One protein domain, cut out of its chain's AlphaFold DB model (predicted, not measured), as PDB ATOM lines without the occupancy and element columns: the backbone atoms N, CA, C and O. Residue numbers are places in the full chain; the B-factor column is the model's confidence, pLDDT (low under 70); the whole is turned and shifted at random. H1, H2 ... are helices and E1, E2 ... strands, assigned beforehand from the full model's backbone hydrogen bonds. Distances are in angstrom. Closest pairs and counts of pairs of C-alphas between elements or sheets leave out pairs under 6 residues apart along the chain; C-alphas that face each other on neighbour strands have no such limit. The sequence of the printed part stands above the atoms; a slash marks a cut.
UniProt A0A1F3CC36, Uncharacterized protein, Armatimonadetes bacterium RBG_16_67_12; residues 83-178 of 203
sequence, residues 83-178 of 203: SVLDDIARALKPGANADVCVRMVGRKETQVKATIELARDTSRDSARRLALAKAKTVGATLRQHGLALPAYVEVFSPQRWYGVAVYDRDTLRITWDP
ATOM      1  N   SER A  83      43.885  47.121  22.789       77.44
ATOM      2  CA  SER A  83      43.623  47.243  24.228       77.44
ATOM      3  C   SER A  83      42.149  47.491  24.562       77.44
ATOM      4  O   SER A  83      41.648  46.954  25.541       77.44
ATOM      5  N   VAL A  84      41.430  48.266  23.741       80.00
ATOM      6  CA  VAL A  84      40.001  48.537  23.967       80.00
ATOM      7  C   VAL A  84      39.171  47.276  23.726       80.00
ATOM      8  O   VAL A  84      38.233  47.001  24.470       80.00
ATOM      9  N   LEU A  85      39.520  46.478  22.712       78.44
ATOM     10  CA  LEU A  85      38.851  45.200  22.454       78.44
ATOM     11  C   LEU A  85      39.108  44.200  23.587       78.44
ATOM     12  O   LEU A  85      38.176  43.506  23.996       78.44
ATOM     13  N   ASP A  86      40.327  44.176  24.125       77.81
ATOM     14  CA  ASP A  86      40.698  43.334  25.265       77.81
ATOM     15  C   ASP A  86      39.961  43.742  26.547       77.81
ATOM     16  O   ASP A  86      39.469  42.879  27.280       77.81
ATOM     17  N   ASP A  87      39.823  45.044  26.804       81.00
ATOM     18  CA  ASP A  87      39.074  45.562  27.951       81.00
ATOM     19  C   ASP A  87      37.582  45.229  27.839       81.00
ATOM     20  O   ASP A  87      36.969  44.782  28.815       81.00
ATOM     21  N   ILE A  88      37.002  45.341  26.639       82.69
ATOM     22  CA  ILE A  88      35.625  44.909  26.378       82.69
ATOM     23  C   ILE A  88      35.496  43.392  26.578       82.69
ATOM     24  O   ILE A  88      34.577  42.947  27.267       82.69
ATOM     25  N   ALA A  89      36.413  42.584  26.040       79.50
ATOM     26  CA  ALA A  89      36.397  41.131  26.219       79.50
ATOM     27  C   ALA A  89      36.480  40.739  27.705       79.50
ATOM     28  O   ALA A  89      35.744  39.861  28.165       79.50
ATOM     29  N   ARG A  90      37.313  41.439  28.485       79.44
ATOM     30  CA  ARG A  90      37.451  41.247  29.933       79.44
ATOM     31  C   ARG A  90      36.173  41.607  30.688       79.44
ATOM     32  O   ARG A  90      35.721  40.817  31.511       79.44
ATOM     33  N   ALA A  91      35.560  42.748  30.374       80.31
ATOM     34  CA  ALA A  91      34.270  43.165  30.934       80.31
ATOM     35  C   ALA A  91      33.133  42.179  30.603       80.31
ATOM     36  O   ALA A  91      32.153  42.022  31.348       80.31
ATOM     37  N   LEU A  92      33.249  41.497  29.465       77.38
ATOM     38  CA  LEU A  92      32.210  40.623  28.959       77.38
ATOM     39  C   LEU A  92      32.232  39.206  29.528       77.38
ATOM     40  O   LEU A  92      31.142  38.644  29.603       77.38
ATOM     41  N   LYS A  93      33.356  38.667  30.029       71.69
ATOM     42  CA  LYS A  93      33.424  37.313  30.630       71.69
ATOM     43  C   LYS A  93      32.306  37.083  31.668       71.69
ATOM     44  O   LYS A  93      32.327  37.688  32.743       71.69
ATOM     45  N   PRO A  94      31.272  36.279  31.364       59.91
ATOM     46  CA  PRO A  94      30.219  35.933  32.308       59.91
ATOM     47  C   PRO A  94      30.658  34.708  33.115       59.91
ATOM     48  O   PRO A  94      30.256  33.584  32.836       59.91
ATOM     49  N   GLY A  95      31.530  34.917  34.101       62.06
ATOM     50  CA  GLY A  95      32.101  33.811  34.878       62.06
ATOM     51  C   GLY A  95      33.067  32.934  34.068       62.06
ATOM     52  O   GLY A  95      33.571  33.351  33.026       62.06
ATOM     53  N   ALA A  96      33.365  31.735  34.578       51.62
ATOM     54  CA  ALA A  96      34.452  30.880  34.087       51.62
ATOM     55  C   ALA A  96      34.157  30.112  32.778       51.62
ATOM     56  O   ALA A  96      35.099  29.659  32.138       51.62
ATOM     57  N   ASN A  97      32.887  29.982  32.365       55.75
ATOM     58  CA  ASN A  97      32.458  28.963  31.388       55.75
ATOM     59  C   ASN A  97      31.784  29.522  30.122       55.75
ATOM     60  O   ASN A  97      30.978  28.829  29.505       55.75
ATOM     61  N   ALA A  98      32.035  30.778  29.763       63.94
ATOM     62  CA  ALA A  98      31.434  31.376  28.576       63.94
ATOM     63  C   ALA A  98      32.505  31.967  27.665       63.94
ATOM     64  O   ALA A  98      33.276  32.842  28.073       63.94
ATOM     65  N   ASP A  99      32.512  31.490  26.423       68.75
ATOM     66  CA  ASP A  99      33.422  31.964  25.395       68.75
ATOM     67  C   ASP A  99      32.935  33.309  24.871       68.75
ATOM     68  O   ASP A  99      31.783  33.478  24.459       68.75
ATOM     69  N   VAL A 100      33.828  34.294  24.920       74.31
ATOM     70  CA  VAL A 100      33.556  35.661  24.486       74.31
ATOM     71  C   VAL A 100      34.486  35.996  23.336       74.31
ATOM     72  O   VAL A 100      35.703  35.977  23.491       74.31
ATOM     73  N   CYS A 101      33.909  36.377  22.202       76.00
ATOM     74  CA  CYS A 101      34.649  36.987  21.106       76.00
ATOM     75  C   CYS A 101      34.217  38.435  20.921       76.00
ATOM     76  O   CYS A 101      33.021  38.708  20.850       76.00
ATOM     77  N   VAL A 102      35.177  39.347  20.780       75.50
ATOM     78  CA  VAL A 102      34.928  40.763  20.486       75.50
ATOM     79  C   VAL A 102      35.732  41.164  19.263       75.50
ATOM     80  O   VAL A 102      36.905  40.821  19.144       75.50
ATOM     81  N   ARG A 103      35.108  41.885  18.333       73.38
ATOM     82  CA  ARG A 103      35.794  42.413  17.155       73.38
ATOM     83  C   ARG A 103      35.105  43.645  16.588       73.38
ATOM     84  O   ARG A 103      33.905  43.851  16.770       73.38
ATOM     85  N   MET A 104      35.857  44.387  15.792       74.00
ATOM     86  CA  MET A 104      35.326  45.459  14.959       74.00
ATOM     87  C   MET A 104      34.606  44.891  13.738       74.00
ATOM     88  O   MET A 104      35.084  43.951  13.099       74.00
ATOM     89  N   VAL A 105      33.445  45.451  13.406       69.94
ATOM     90  CA  VAL A 105      32.688  45.114  12.195       69.94
ATOM     91  C   VAL A 105      32.198  46.379  11.494       69.94
ATOM     92  O   VAL A 105      32.106  47.439  12.106       69.94
ATOM     93  N   GLY A 106      31.884  46.248  10.202       62.00
ATOM     94  CA  GLY A 106      31.341  47.324   9.371       62.00
ATOM     95  C   GLY A 106      32.328  47.860   8.329       62.00
ATOM     96  O   GLY A 106      33.530  47.929   8.567       62.00
ATOM     97  N   ARG A 107      31.808  48.195   7.136       52.94
ATOM     98  CA  ARG A 107      32.574  48.812   6.029       52.94
ATOM     99  C   ARG A 107      32.381  50.329   5.914       52.94
ATOM    100  O   ARG A 107      33.250  50.989   5.368       52.94
ATOM    101  N   LYS A 108      31.235  50.863   6.359       51.97
ATOM    102  CA  LYS A 108      30.884  52.297   6.280       51.97
ATOM    103  C   LYS A 108      30.748  52.945   7.656       51.97
ATOM    104  O   LYS A 108      31.193  54.066   7.844       51.97
ATOM    105  N   GLU A 109      30.178  52.219   8.613       62.88
ATOM    106  CA  GLU A 109      30.117  52.621  10.015       62.88
ATOM    107  C   GLU A 109      30.842  51.584  10.851       62.88
ATOM    108  O   GLU A 109      30.554  50.389  10.766       62.88
ATOM    109  N   THR A 110      31.811  52.056  11.618       73.00
ATOM    110  CA  THR A 110      32.610  51.249  12.525       73.00
ATOM    111  C   THR A 110      31.764  50.867  13.740       73.00
ATOM    112  O   THR A 110      31.169  51.729  14.377       73.00
ATOM    113  N   GLN A 111      31.694  49.573  14.052       81.06
ATOM    114  CA  GLN A 111      30.857  49.019  15.121       81.06
ATOM    115  C   GLN A 111      31.655  48.011  15.943       81.06
ATOM    116  O   GLN A 111      32.546  47.342  15.408       81.06
ATOM    117  N   VAL A 112      31.275  47.822  17.206       81.75
ATOM    118  CA  VAL A 112      31.777  46.714  18.029       81.75
ATOM    119  C   VAL A 112      30.785  45.566  18.011       81.75
ATOM    120  O   VAL A 112      29.613  45.732  18.336       81.75
ATOM    121  N   LYS A 113      31.264  44.369  17.689       81.69
ATOM    122  CA  LYS A 113      30.500  43.138  17.844       81.69
ATOM    123  C   LYS A 113      31.124  42.279  18.931       81.69
ATOM    124  O   LYS A 113      32.297  41.933  18.839       81.69
ATOM    125  N   ALA A 114      30.303  41.877  19.888       82.69
ATOM    126  CA  ALA A 114      30.613  40.869  20.876       82.69
ATOM    127  C   ALA A 114      29.680  39.666  20.719       82.69
ATOM    128  O   ALA A 114      28.471  39.820  20.557       82.69
ATOM    129  N   THR A 115      30.231  38.463  20.796       82.62
ATOM    130  CA  THR A 115      29.474  37.215  20.783       82.62
ATOM    131  C   THR A 115      29.803  36.441  22.053       82.62
ATOM    132  O   THR A 115      30.977  36.265  22.367       82.62
ATOM    133  N   ILE A 116      28.768  36.013  22.776       83.06
ATOM    134  CA  ILE A 116      28.865  35.257  24.026       83.06
ATOM    135  C   ILE A 116      28.211  33.892  23.817       83.06
ATOM    136  O   ILE A 116      27.011  33.810  23.529       83.06
ATOM    137  N   GLU A 117      29.000  32.835  23.978       82.50
ATOM    138  CA  GLU A 117      28.507  31.462  24.016       82.50
ATOM    139  C   GLU A 117      28.028  31.109  25.430       82.50
ATOM    140  O   GLU A 117      28.713  31.355  26.422       82.50
ATOM    141  N   LEU A 118      26.815  30.568  25.522       81.50
ATOM    142  CA  LEU A 118      26.132  30.207  26.759       81.50
ATOM    143  C   LEU A 118      25.970  28.693  26.873       81.50
ATOM    144  O   LEU A 118      25.889  27.975  25.871       81.50
ATOM    145  N   ALA A 119      25.820  28.220  28.110       81.44
ATOM    146  CA  ALA A 119      25.501  26.827  28.396       81.44
ATOM    147  C   ALA A 119      24.195  26.392  27.701       81.44
ATOM    148  O   ALA A 119      23.260  27.186  27.537       81.44
ATOM    149  N   ARG A 120      24.129  25.117  27.291       76.88
ATOM    150  CA  ARG A 120      23.030  24.556  26.478       76.88
ATOM    151  C   ARG A 120      21.648  24.692  27.130       76.88
ATOM    152  O   ARG A 120      20.659  24.844  26.421       76.88
ATOM    153  N   ASP A 121      21.593  24.646  28.452       82.69
ATOM    154  CA  ASP A 121      20.396  24.702  29.295       82.69
ATOM    155  C   ASP A 121      19.953  26.135  29.648       82.69
ATOM    156  O   ASP A 121      18.952  26.333  30.338       82.69
ATOM    157  N   THR A 122      20.647  27.159  29.141       81.62
ATOM    158  CA  THR A 122      20.298  28.554  29.431       81.62
ATOM    159  C   THR A 122      18.901  28.901  28.900       81.62
ATOM    160  O   THR A 122      18.588  28.718  27.718       81.62
ATOM    161  N   SER A 123      18.042  29.460  29.755       85.38
ATOM    162  CA  SER A 123      16.718  29.940  29.342       85.38
ATOM    163  C   SER A 123      16.812  31.226  28.509       85.38
ATOM    164  O   SER A 123      17.752  32.014  28.644       85.38
ATOM    165  N   ARG A 124      15.804  31.487  27.665       83.62
ATOM    166  CA  ARG A 124      15.758  32.705  26.832       83.62
ATOM    167  C   ARG A 124      15.763  33.983  27.677       83.62
ATOM    168  O   ARG A 124      16.447  34.936  27.315       83.62
ATOM    169  N   ASP A 125      15.052  33.999  28.800       87.81
ATOM    170  CA  ASP A 125      14.992  35.173  29.677       87.81
ATOM    171  C   ASP A 125      16.313  35.426  30.403       87.81
ATOM    172  O   ASP A 125      16.723  36.576  30.577       87.81
ATOM    173  N   SER A 126      17.021  34.366  30.797       87.06
ATOM    174  CA  SER A 126      18.368  34.491  31.356       87.06
ATOM    175  C   SER A 126      19.363  34.985  30.303       87.06
ATOM    176  O   SER A 126      20.110  35.922  30.583       87.06
ATOM    177  N   ALA A 127      19.307  34.461  29.074       85.88
ATOM    178  CA  ALA A 127      20.122  34.946  27.958       85.88
ATOM    179  C   ALA A 127      19.847  36.429  27.642       85.88
ATOM    180  O   ALA A 127      20.784  37.212  27.494       85.88
ATOM    181  N   ARG A 128      18.572  36.846  27.617       88.75
ATOM    182  CA  ARG A 128      18.165  38.246  27.408       88.75
ATOM    183  C   ARG A 128      18.707  39.171  28.495       88.75
ATOM    184  O   ARG A 128      19.295  40.204  28.182       88.75
ATOM    185  N   ARG A 129      18.504  38.824  29.774       90.31
ATOM    186  CA  ARG A 129      18.992  39.630  30.908       90.31
ATOM    187  C   ARG A 129      20.507  39.790  30.859       90.31
ATOM    188  O   ARG A 129      21.006  40.899  31.041       90.31
ATOM    189  N   LEU A 130      21.216  38.705  30.552       88.69
ATOM    190  CA  LEU A 130      22.662  38.726  30.394       88.69
ATOM    191  C   LEU A 130      23.091  39.642  29.244       88.69
ATOM    192  O   LEU A 130      23.925  40.518  29.455       88.69
ATOM    193  N   ALA A 131      22.505  39.489  28.056       88.06
ATOM    194  CA  ALA A 131      22.853  40.293  26.888       88.06
ATOM    195  C   ALA A 131      22.644  41.795  27.133       88.06
ATOM    196  O   ALA A 131      23.522  42.592  26.820       88.06
ATOM    197  N   LEU A 132      21.525  42.180  27.755       91.38
ATOM    198  CA  LEU A 132      21.236  43.574  28.107       91.38
ATOM    199  C   LEU A 132      22.253  44.143  29.107       91.38
ATOM    200  O   LEU A 132      22.774  45.242  28.908       91.38
ATOM    201  N   ALA A 133      22.573  43.391  30.164       90.19
ATOM    202  CA  ALA A 133      23.578  43.800  31.146       90.19
ATOM    203  C   ALA A 133      24.970  43.947  30.506       90.19
ATOM    204  O   ALA A 133      25.718  44.887  30.792       90.19
ATOM    205  N   LYS A 134      25.307  43.038  29.592       89.62
ATOM    206  CA  LYS A 134      26.583  43.030  28.885       89.62
ATOM    207  C   LYS A 134      26.674  44.165  27.868       89.62
ATOM    208  O   LYS A 134      27.666  44.883  27.894       89.62
ATOM    209  N   ALA A 135      25.625  44.443  27.095       89.06
ATOM    210  CA  ALA A 135      25.561  45.606  26.204       89.06
ATOM    211  C   ALA A 135      25.727  46.932  26.961       89.06
ATOM    212  O   ALA A 135      26.464  47.809  26.511       89.06
ATOM    213  N   LYS A 136      25.133  47.051  28.158       90.69
ATOM    214  CA  LYS A 136      25.348  48.210  29.042       90.69
ATOM    215  C   LYS A 136      26.815  48.370  29.429       90.69
ATOM    216  O   LYS A 136      27.322  49.490  29.454       90.69
ATOM    217  N   THR A 137      27.483  47.258  29.722       89.94
ATOM    218  CA  THR A 137      28.904  47.244  30.082       89.94
ATOM    219  C   THR A 137      29.763  47.678  28.895       89.94
ATOM    220  O   THR A 137      30.567  48.590  29.047       89.94
ATOM    221  N   VAL A 138      29.526  47.130  27.695       88.62
ATOM    222  CA  VAL A 138      30.251  47.534  26.476       88.62
ATOM    223  C   VAL A 138      30.072  49.023  26.187       88.62
ATOM    224  O   VAL A 138      31.056  49.726  25.976       88.62
ATOM    225  N   GLY A 139      28.837  49.533  26.233       88.62
ATOM    226  CA  GLY A 139      28.572  50.958  26.028       88.62
ATOM    227  C   GLY A 139      29.201  51.858  27.101       88.62
ATOM    228  O   GLY A 139      29.555  53.002  26.828       88.62
ATOM    229  N   ALA A 140      29.376  51.370  28.333       88.44
ATOM    230  CA  ALA A 140      30.120  52.090  29.365       88.44
ATOM    231  C   ALA A 140      31.626  52.119  29.064       88.44
ATOM    232  O   ALA A 140      32.217  53.197  29.099       88.44
ATOM    233  N   THR A 141      32.219  50.981  28.697       88.25
ATOM    234  CA  THR A 141      33.638  50.880  28.323       88.25
ATOM    235  C   THR A 141      33.957  51.760  27.117       88.25
ATOM    236  O   THR A 141      34.892  52.551  27.161       88.25
ATOM    237  N   LEU A 142      33.136  51.721  26.064       86.00
ATOM    238  CA  LEU A 142      33.336  52.570  24.886       86.00
ATOM    239  C   LEU A 142      33.342  54.061  25.237       86.00
ATOM    240  O   LEU A 142      34.241  54.785  24.813       86.00
ATOM    241  N   ARG A 143      32.409  54.505  26.082       87.44
ATOM    242  CA  ARG A 143      32.370  55.896  26.555       87.44
ATOM    243  C   ARG A 143      33.567  56.263  27.425       87.44
ATOM    244  O   ARG A 143      34.075  57.369  27.289       87.44
ATOM    245  N   GLN A 144      34.033  55.351  28.276       87.00
ATOM    246  CA  GLN A 144      35.239  55.559  29.084       87.00
ATOM    247  C   GLN A 144      36.472  55.822  28.206       87.00
ATOM    248  O   GLN A 144      37.316  56.633  28.570       87.00
ATOM    249  N   HIS A 145      36.540  55.196  27.028       83.38
ATOM    250  CA  HIS A 145      37.598  55.424  26.039       83.38
ATOM    251  C   HIS A 145      37.286  56.548  25.033       83.38
ATOM    252  O   HIS A 145      38.021  56.714  24.063       83.38
ATOM    253  N   GLY A 146      36.208  57.319  25.227       82.81
ATOM    254  CA  GLY A 146      35.828  58.418  24.332       82.81
ATOM    255  C   GLY A 146      35.339  57.970  22.949       82.81
ATOM    256  O   GLY A 146      35.366  58.752  22.001       82.81
ATOM    257  N   LEU A 147      34.897  56.717  22.808       82.06
ATOM    258  CA  LEU A 147      34.467  56.138  21.538       82.06
ATOM    259  C   LEU A 147      32.941  56.192  21.392       82.06
ATOM    260  O   LEU A 147      32.202  55.548  22.136       82.06
ATOM    261  N   ALA A 148      32.469  56.918  20.376       82.25
ATOM    262  CA  ALA A 148      31.057  57.004  20.002       82.25
ATOM    263  C   ALA A 148      30.714  55.963  18.922       82.25
ATOM    264  O   ALA A 148      30.510  56.290  17.749       82.25
ATOM    265  N   LEU A 149      30.700  54.684  19.311       83.31
ATOM    266  CA  LEU A 149      30.477  53.560  18.398       83.31
ATOM    267  C   LEU A 149      29.268  52.721  18.827       83.31
ATOM    268  O   LEU A 149      29.115  52.456  20.022       83.31
ATOM    269  N   PRO A 150      28.424  52.278  17.878       83.94
ATOM    270  CA  PRO A 150      27.381  51.310  18.177       83.94
ATOM    271  C   PRO A 150      28.004  49.967  18.574       83.94
ATOM    272  O   PRO A 150      29.077  49.590  18.080       83.94
ATOM    273  N   ALA A 151      27.318  49.232  19.452       85.88
ATOM    274  CA  ALA A 151      27.769  47.918  19.895       85.88
ATOM    275  C   ALA A 151      26.652  46.869  19.883       85.88
ATOM    276  O   ALA A 151      25.520  47.136  20.279       85.88
ATOM    277  N   TYR A 152      27.002  45.651  19.481       86.50
ATOM    278  CA  TYR A 152      26.090  44.515  19.367       86.50
ATOM    279  C   TYR A 152      26.593  43.379  20.248       86.50
ATOM    280  O   TYR A 152      27.718  42.915  20.066       86.50
ATOM    281  N   VAL A 153      25.768  42.922  21.188       87.56
ATOM    282  CA  VAL A 153      26.071  41.775  22.053       87.56
ATOM    283  C   VAL A 153      25.142  40.627  21.699       87.56
ATOM    284  O   VAL A 153      23.965  40.623  22.058       87.56
ATOM    285  N   GLU A 154      25.677  39.654  20.977       85.69
ATOM    286  CA  GLU A 154      24.978  38.440  20.577       85.69
ATOM    287  C   GLU A 154      25.136  37.354  21.633       85.69
ATOM    288  O   GLU A 154      26.242  37.099  22.112       85.69
ATOM    289  N   VAL A 155      24.037  36.672  21.945       84.62
ATOM    290  CA  VAL A 155      24.021  35.522  22.850       84.62
ATOM    291  C   VAL A 155      23.484  34.291  22.131       84.62
ATOM    292  O   VAL A 155      22.406  34.308  21.528       84.62
ATOM    293  N   PHE A 156      24.232  33.197  22.207       80.31
ATOM    294  CA  PHE A 156      23.870  31.923  21.592       80.31
ATOM    295  C   PHE A 156      24.328  30.756  22.471       80.31
ATOM    296  O   PHE A 156      25.174  30.927  23.336       80.31
ATOM    297  N   SER A 157      23.762  29.577  22.263       75.88
ATOM    298  CA  SER A 157      24.293  28.289  22.710       75.88
ATOM    299  C   SER A 157      24.600  27.434  21.473       75.88
ATOM    300  O   SER A 157      24.125  27.777  20.382       75.88
ATOM    301  N   PRO A 158      25.347  26.317  21.592       70.19
ATOM    302  CA  PRO A 158      25.839  25.536  20.450       70.19
ATOM    303  C   PRO A 158      24.817  25.205  19.347       70.19
ATOM    304  O   PRO A 158      25.197  25.010  18.198       70.19
ATOM    305  N   GLN A 159      23.522  25.142  19.673       70.00
ATOM    306  CA  GLN A 159      22.447  24.818  18.726       70.00
ATOM    307  C   GLN A 159      21.347  25.887  18.645       70.00
ATOM    308  O   GLN A 159      20.356  25.698  17.941       70.00
ATOM    309  N   ARG A 160      21.471  27.005  19.371       73.00
ATOM    310  CA  ARG A 160      20.389  27.986  19.481       73.00
ATOM    311  C   ARG A 160      20.913  29.402  19.612       73.00
ATOM    312  O   ARG A 160      21.579  29.750  20.577       73.00
ATOM    313  N   TRP A 161      20.503  30.267  18.697       80.19
ATOM    314  CA  TRP A 161      20.694  31.702  18.858       80.19
ATOM    315  C   TRP A 161      19.520  32.298  19.651       80.19
ATOM    316  O   TRP A 161      18.353  32.023  19.350       80.19
ATOM    317  N   TYR A 162      19.813  33.062  20.710       80.56
ATOM    318  CA  TYR A 162      18.781  33.611  21.598       80.56
ATOM    319  C   TYR A 162      18.343  35.014  21.194       80.56
ATOM    320  O   TYR A 162      17.158  35.332  21.329       80.56
ATOM    321  N   GLY A 163      19.282  35.838  20.735       81.62
ATOM    322  CA  GLY A 163      19.032  37.236  20.417       81.62
ATOM    323  C   GLY A 163      20.296  38.086  20.410       81.62
ATOM    324  O   GLY A 163      21.401  37.607  20.694       81.62
ATOM    325  N   VAL A 164      20.104  39.371  20.130       85.81
ATOM    326  CA  VAL A 164      21.138  40.402  20.231       85.81
ATOM    327  C   VAL A 164      20.632  41.571  21.069       85.81
ATOM    328  O   VAL A 164      19.482  41.995  20.953       85.81
ATOM    329  N   ALA A 165      21.498  42.090  21.933       88.25
ATOM    330  CA  ALA A 165      21.306  43.383  22.568       88.25
ATOM    331  C   ALA A 165      22.086  44.443  21.784       88.25
ATOM    332  O   ALA A 165      23.289  44.293  21.564       88.25
ATOM    333  N   VAL A 166      21.397  45.499  21.362       87.75
ATOM    334  CA  VAL A 166      21.969  46.593  20.573       87.75
ATOM    335  C   VAL A 166      22.116  47.808  21.469       87.75
ATOM    336  O   VAL A 166      21.136  48.281  22.037       87.75
ATOM    337  N   TYR A 167      23.343  48.295  21.606       86.75
ATOM    338  CA  TYR A 167      23.654  49.585  22.199       86.75
ATOM    339  C   TYR A 167      23.758  50.623  21.082       86.75
ATOM    340  O   TYR A 167      24.667  50.572  20.246       86.75
ATOM    341  N   ASP A 168      22.808  51.547  21.078       84.31
ATOM    342  CA  ASP A 168      22.750  52.660  20.142       84.31
ATOM    343  C   ASP A 168      23.602  53.822  20.671       84.31
ATOM    344  O   ASP A 168      23.428  54.270  21.809       84.31
ATOM    345  N   ARG A 169      24.551  54.297  19.856       81.50
ATOM    346  CA  ARG A 169      25.497  55.341  20.274       81.50
ATOM    347  C   ARG A 169      24.857  56.723  20.418       81.50
ATOM    348  O   ARG A 169      25.320  57.503  21.243       81.50
ATOM    349  N   ASP A 170      23.824  57.016  19.631       81.50
ATOM    350  CA  ASP A 170      23.273  58.364  19.481       81.50
ATOM    351  C   ASP A 170      22.200  58.606  20.549       81.50
ATOM    352  O   ASP A 170      22.122  59.666  21.164       81.50
ATOM    353  N   THR A 171      21.402  57.578  20.829       84.75
ATOM    354  CA  THR A 171      20.332  57.609  21.832       84.75
ATOM    355  C   THR A 171      20.767  57.074  23.195       84.75
ATOM    356  O   THR A 171      20.033  57.237  24.172       84.75
ATOM    357  N   LEU A 172      21.929  56.411  23.276       83.19
ATOM    358  CA  LEU A 172      22.427  55.695  24.460       83.19
ATOM    359  C   LEU A 172      21.451  54.629  24.986       83.19
ATOM    360  O   LEU A 172      21.537  54.204  26.143       83.19
ATOM    361  N   ARG A 173      20.505  54.202  24.146       88.81
ATOM    362  CA  ARG A 173      19.501  53.200  24.489       88.81
ATOM    363  C   ARG A 173      20.029  51.808  24.195       88.81
ATOM    364  O   ARG A 173      20.831  51.597  23.290       88.81
ATOM    365  N   ILE A 174      19.532  50.855  24.975       89.62
ATOM    366  CA  ILE A 174      19.790  49.437  24.758       89.62
ATOM    367  C   ILE A 174      18.476  48.788  24.356       89.62
ATOM    368  O   ILE A 174      17.507  48.824  25.117       89.62
ATOM    369  N   THR A 175      18.448  48.194  23.172       88.25
ATOM    370  CA  THR A 175      17.296  47.451  22.666       88.25
ATOM    371  C   THR A 175      17.618  45.964  22.602       88.25
ATOM    372  O   THR A 175      18.774  45.556  22.502       88.25
ATOM    373  N   TRP A 176      16.583  45.138  22.733       88.31
ATOM    374  CA  TRP A 176      16.691  43.688  22.618       88.31
ATOM    375  C   TRP A 176      15.965  43.227  21.365       88.31
ATOM    376  O   TRP A 176      14.785  43.537  21.207       88.31
ATOM    377  N   ASP A 177      16.651  42.445  20.538       83.81
ATOM    378  CA  ASP A 177      16.089  41.823  19.345       83.81
ATOM    379  C   ASP A 177      16.094  40.284  19.486       83.81
ATOM    380  O   ASP A 177      17.151  39.639  19.386       83.81
ATOM    381  N   PRO A 178      14.925  39.671  19.769       70.75
ATOM    382  CA  PRO A 178      14.736  38.229  19.762       70.75
ATOM    383  C   PRO A 178      14.409  37.769  18.337       70.75
ATOM    384  O   PRO A 178      13.252  37.727  17.941       70.75
TER     385      PRO A 178
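This is residues 83 to 178 of the 203 residues of an uncharacterized protein of Armatimonadetes bacterium RBG_16_67_12 (UniProt A0A1F3CC36). One twisted sheet of five strands makes a wall, with two helices over one face and the other face bare. The long helix H2 slants over E3 and E4, and the short helix H1 covers the E1 edge, beside one part of H2. The printed part has 96 residues, with two named helices and five named strands in the order H1 E1 E2 H2 E3 E4 E5; the sheet is mixed, in the order E1, E2, E3, E4, E5, and the class is mixed, helices and strands. The whole is compact, with a radius of gyration of the C-alphas of 12.6 A, and spans 37 by 25 by 23 A.

Start in the sheet with E3, residues 151 to 157, which runs 20.1 A from C-alpha 151 at (27.769, 47.918, 19.895). Next to it find E2, residues 111 to 117, 19.8 A long, and E4, residues 160 to 167, 22.0 A long. The edge strands are E1, residues 100 to 105, 15.5 A, and E5, residues 174 to 177, 10.0 A, which ends at C-alpha 177 at (16.089, 41.823, 19.345). For the helices, find C-alpha 124 at (15.758, 32.705, 26.832); from there H2 runs 30.1 A to residue 144. H1, residues 83 to 92, is 14.0 A long.

Look first at E2 and E3, which are parallel, with N 114 and O 152 2.8 A apart, within hydrogen-bond range. E2, H2 and E3 form a strand-helix-strand unit, two parallel neighbour strands with a helix between them in the chain, and its crossover is right-handed. E3, E4 and E5 form a meander, each strand the antiparallel neighbour of the one before; within hydrogen-bond range are N 153 and O 165 at 2.9 A, and N 166 and O 175 at 2.9 A. E1 and E2 are an antiparallel hairpin, with N 103 and O 113 2.9 A apart, within hydrogen-bond range. H1 and H2 lie on the same face of the sheet, which gives two layers, helices on one face of a sheet. H2 is over E3 and E4 at a height over the sheet of 7.3 A; its closest C-alphas to E4 are those of Ala 131 and Ala 165, 5.5 A. On the local plane it stands at 32 degrees to E4, only just slantwise to the strands. H1, at a height over the sheet of 8.6 A, is over E1, where the C-alphas of Ala 89 and Val 102 are closest, 5.9 A. H2 touches H1 with residues 134 to 142 alone, at a shallow tilt of 30 degrees, opposite ways; the C-alphas of Ile 88 and Val 138 are closest, 6.0 A. E1 and E5 are apart. In H1 and H2 every O i to N i+4 pair is within hydrogen-bond range.

Look for the two C-alphas farthest apart at Lys 108 and Asp 121, 37.4 A. The printed part has no cut, and no link is long. The mean pLDDT of the printed part is 80.3; residues 94 to 99 and 105 to 109 are under 70.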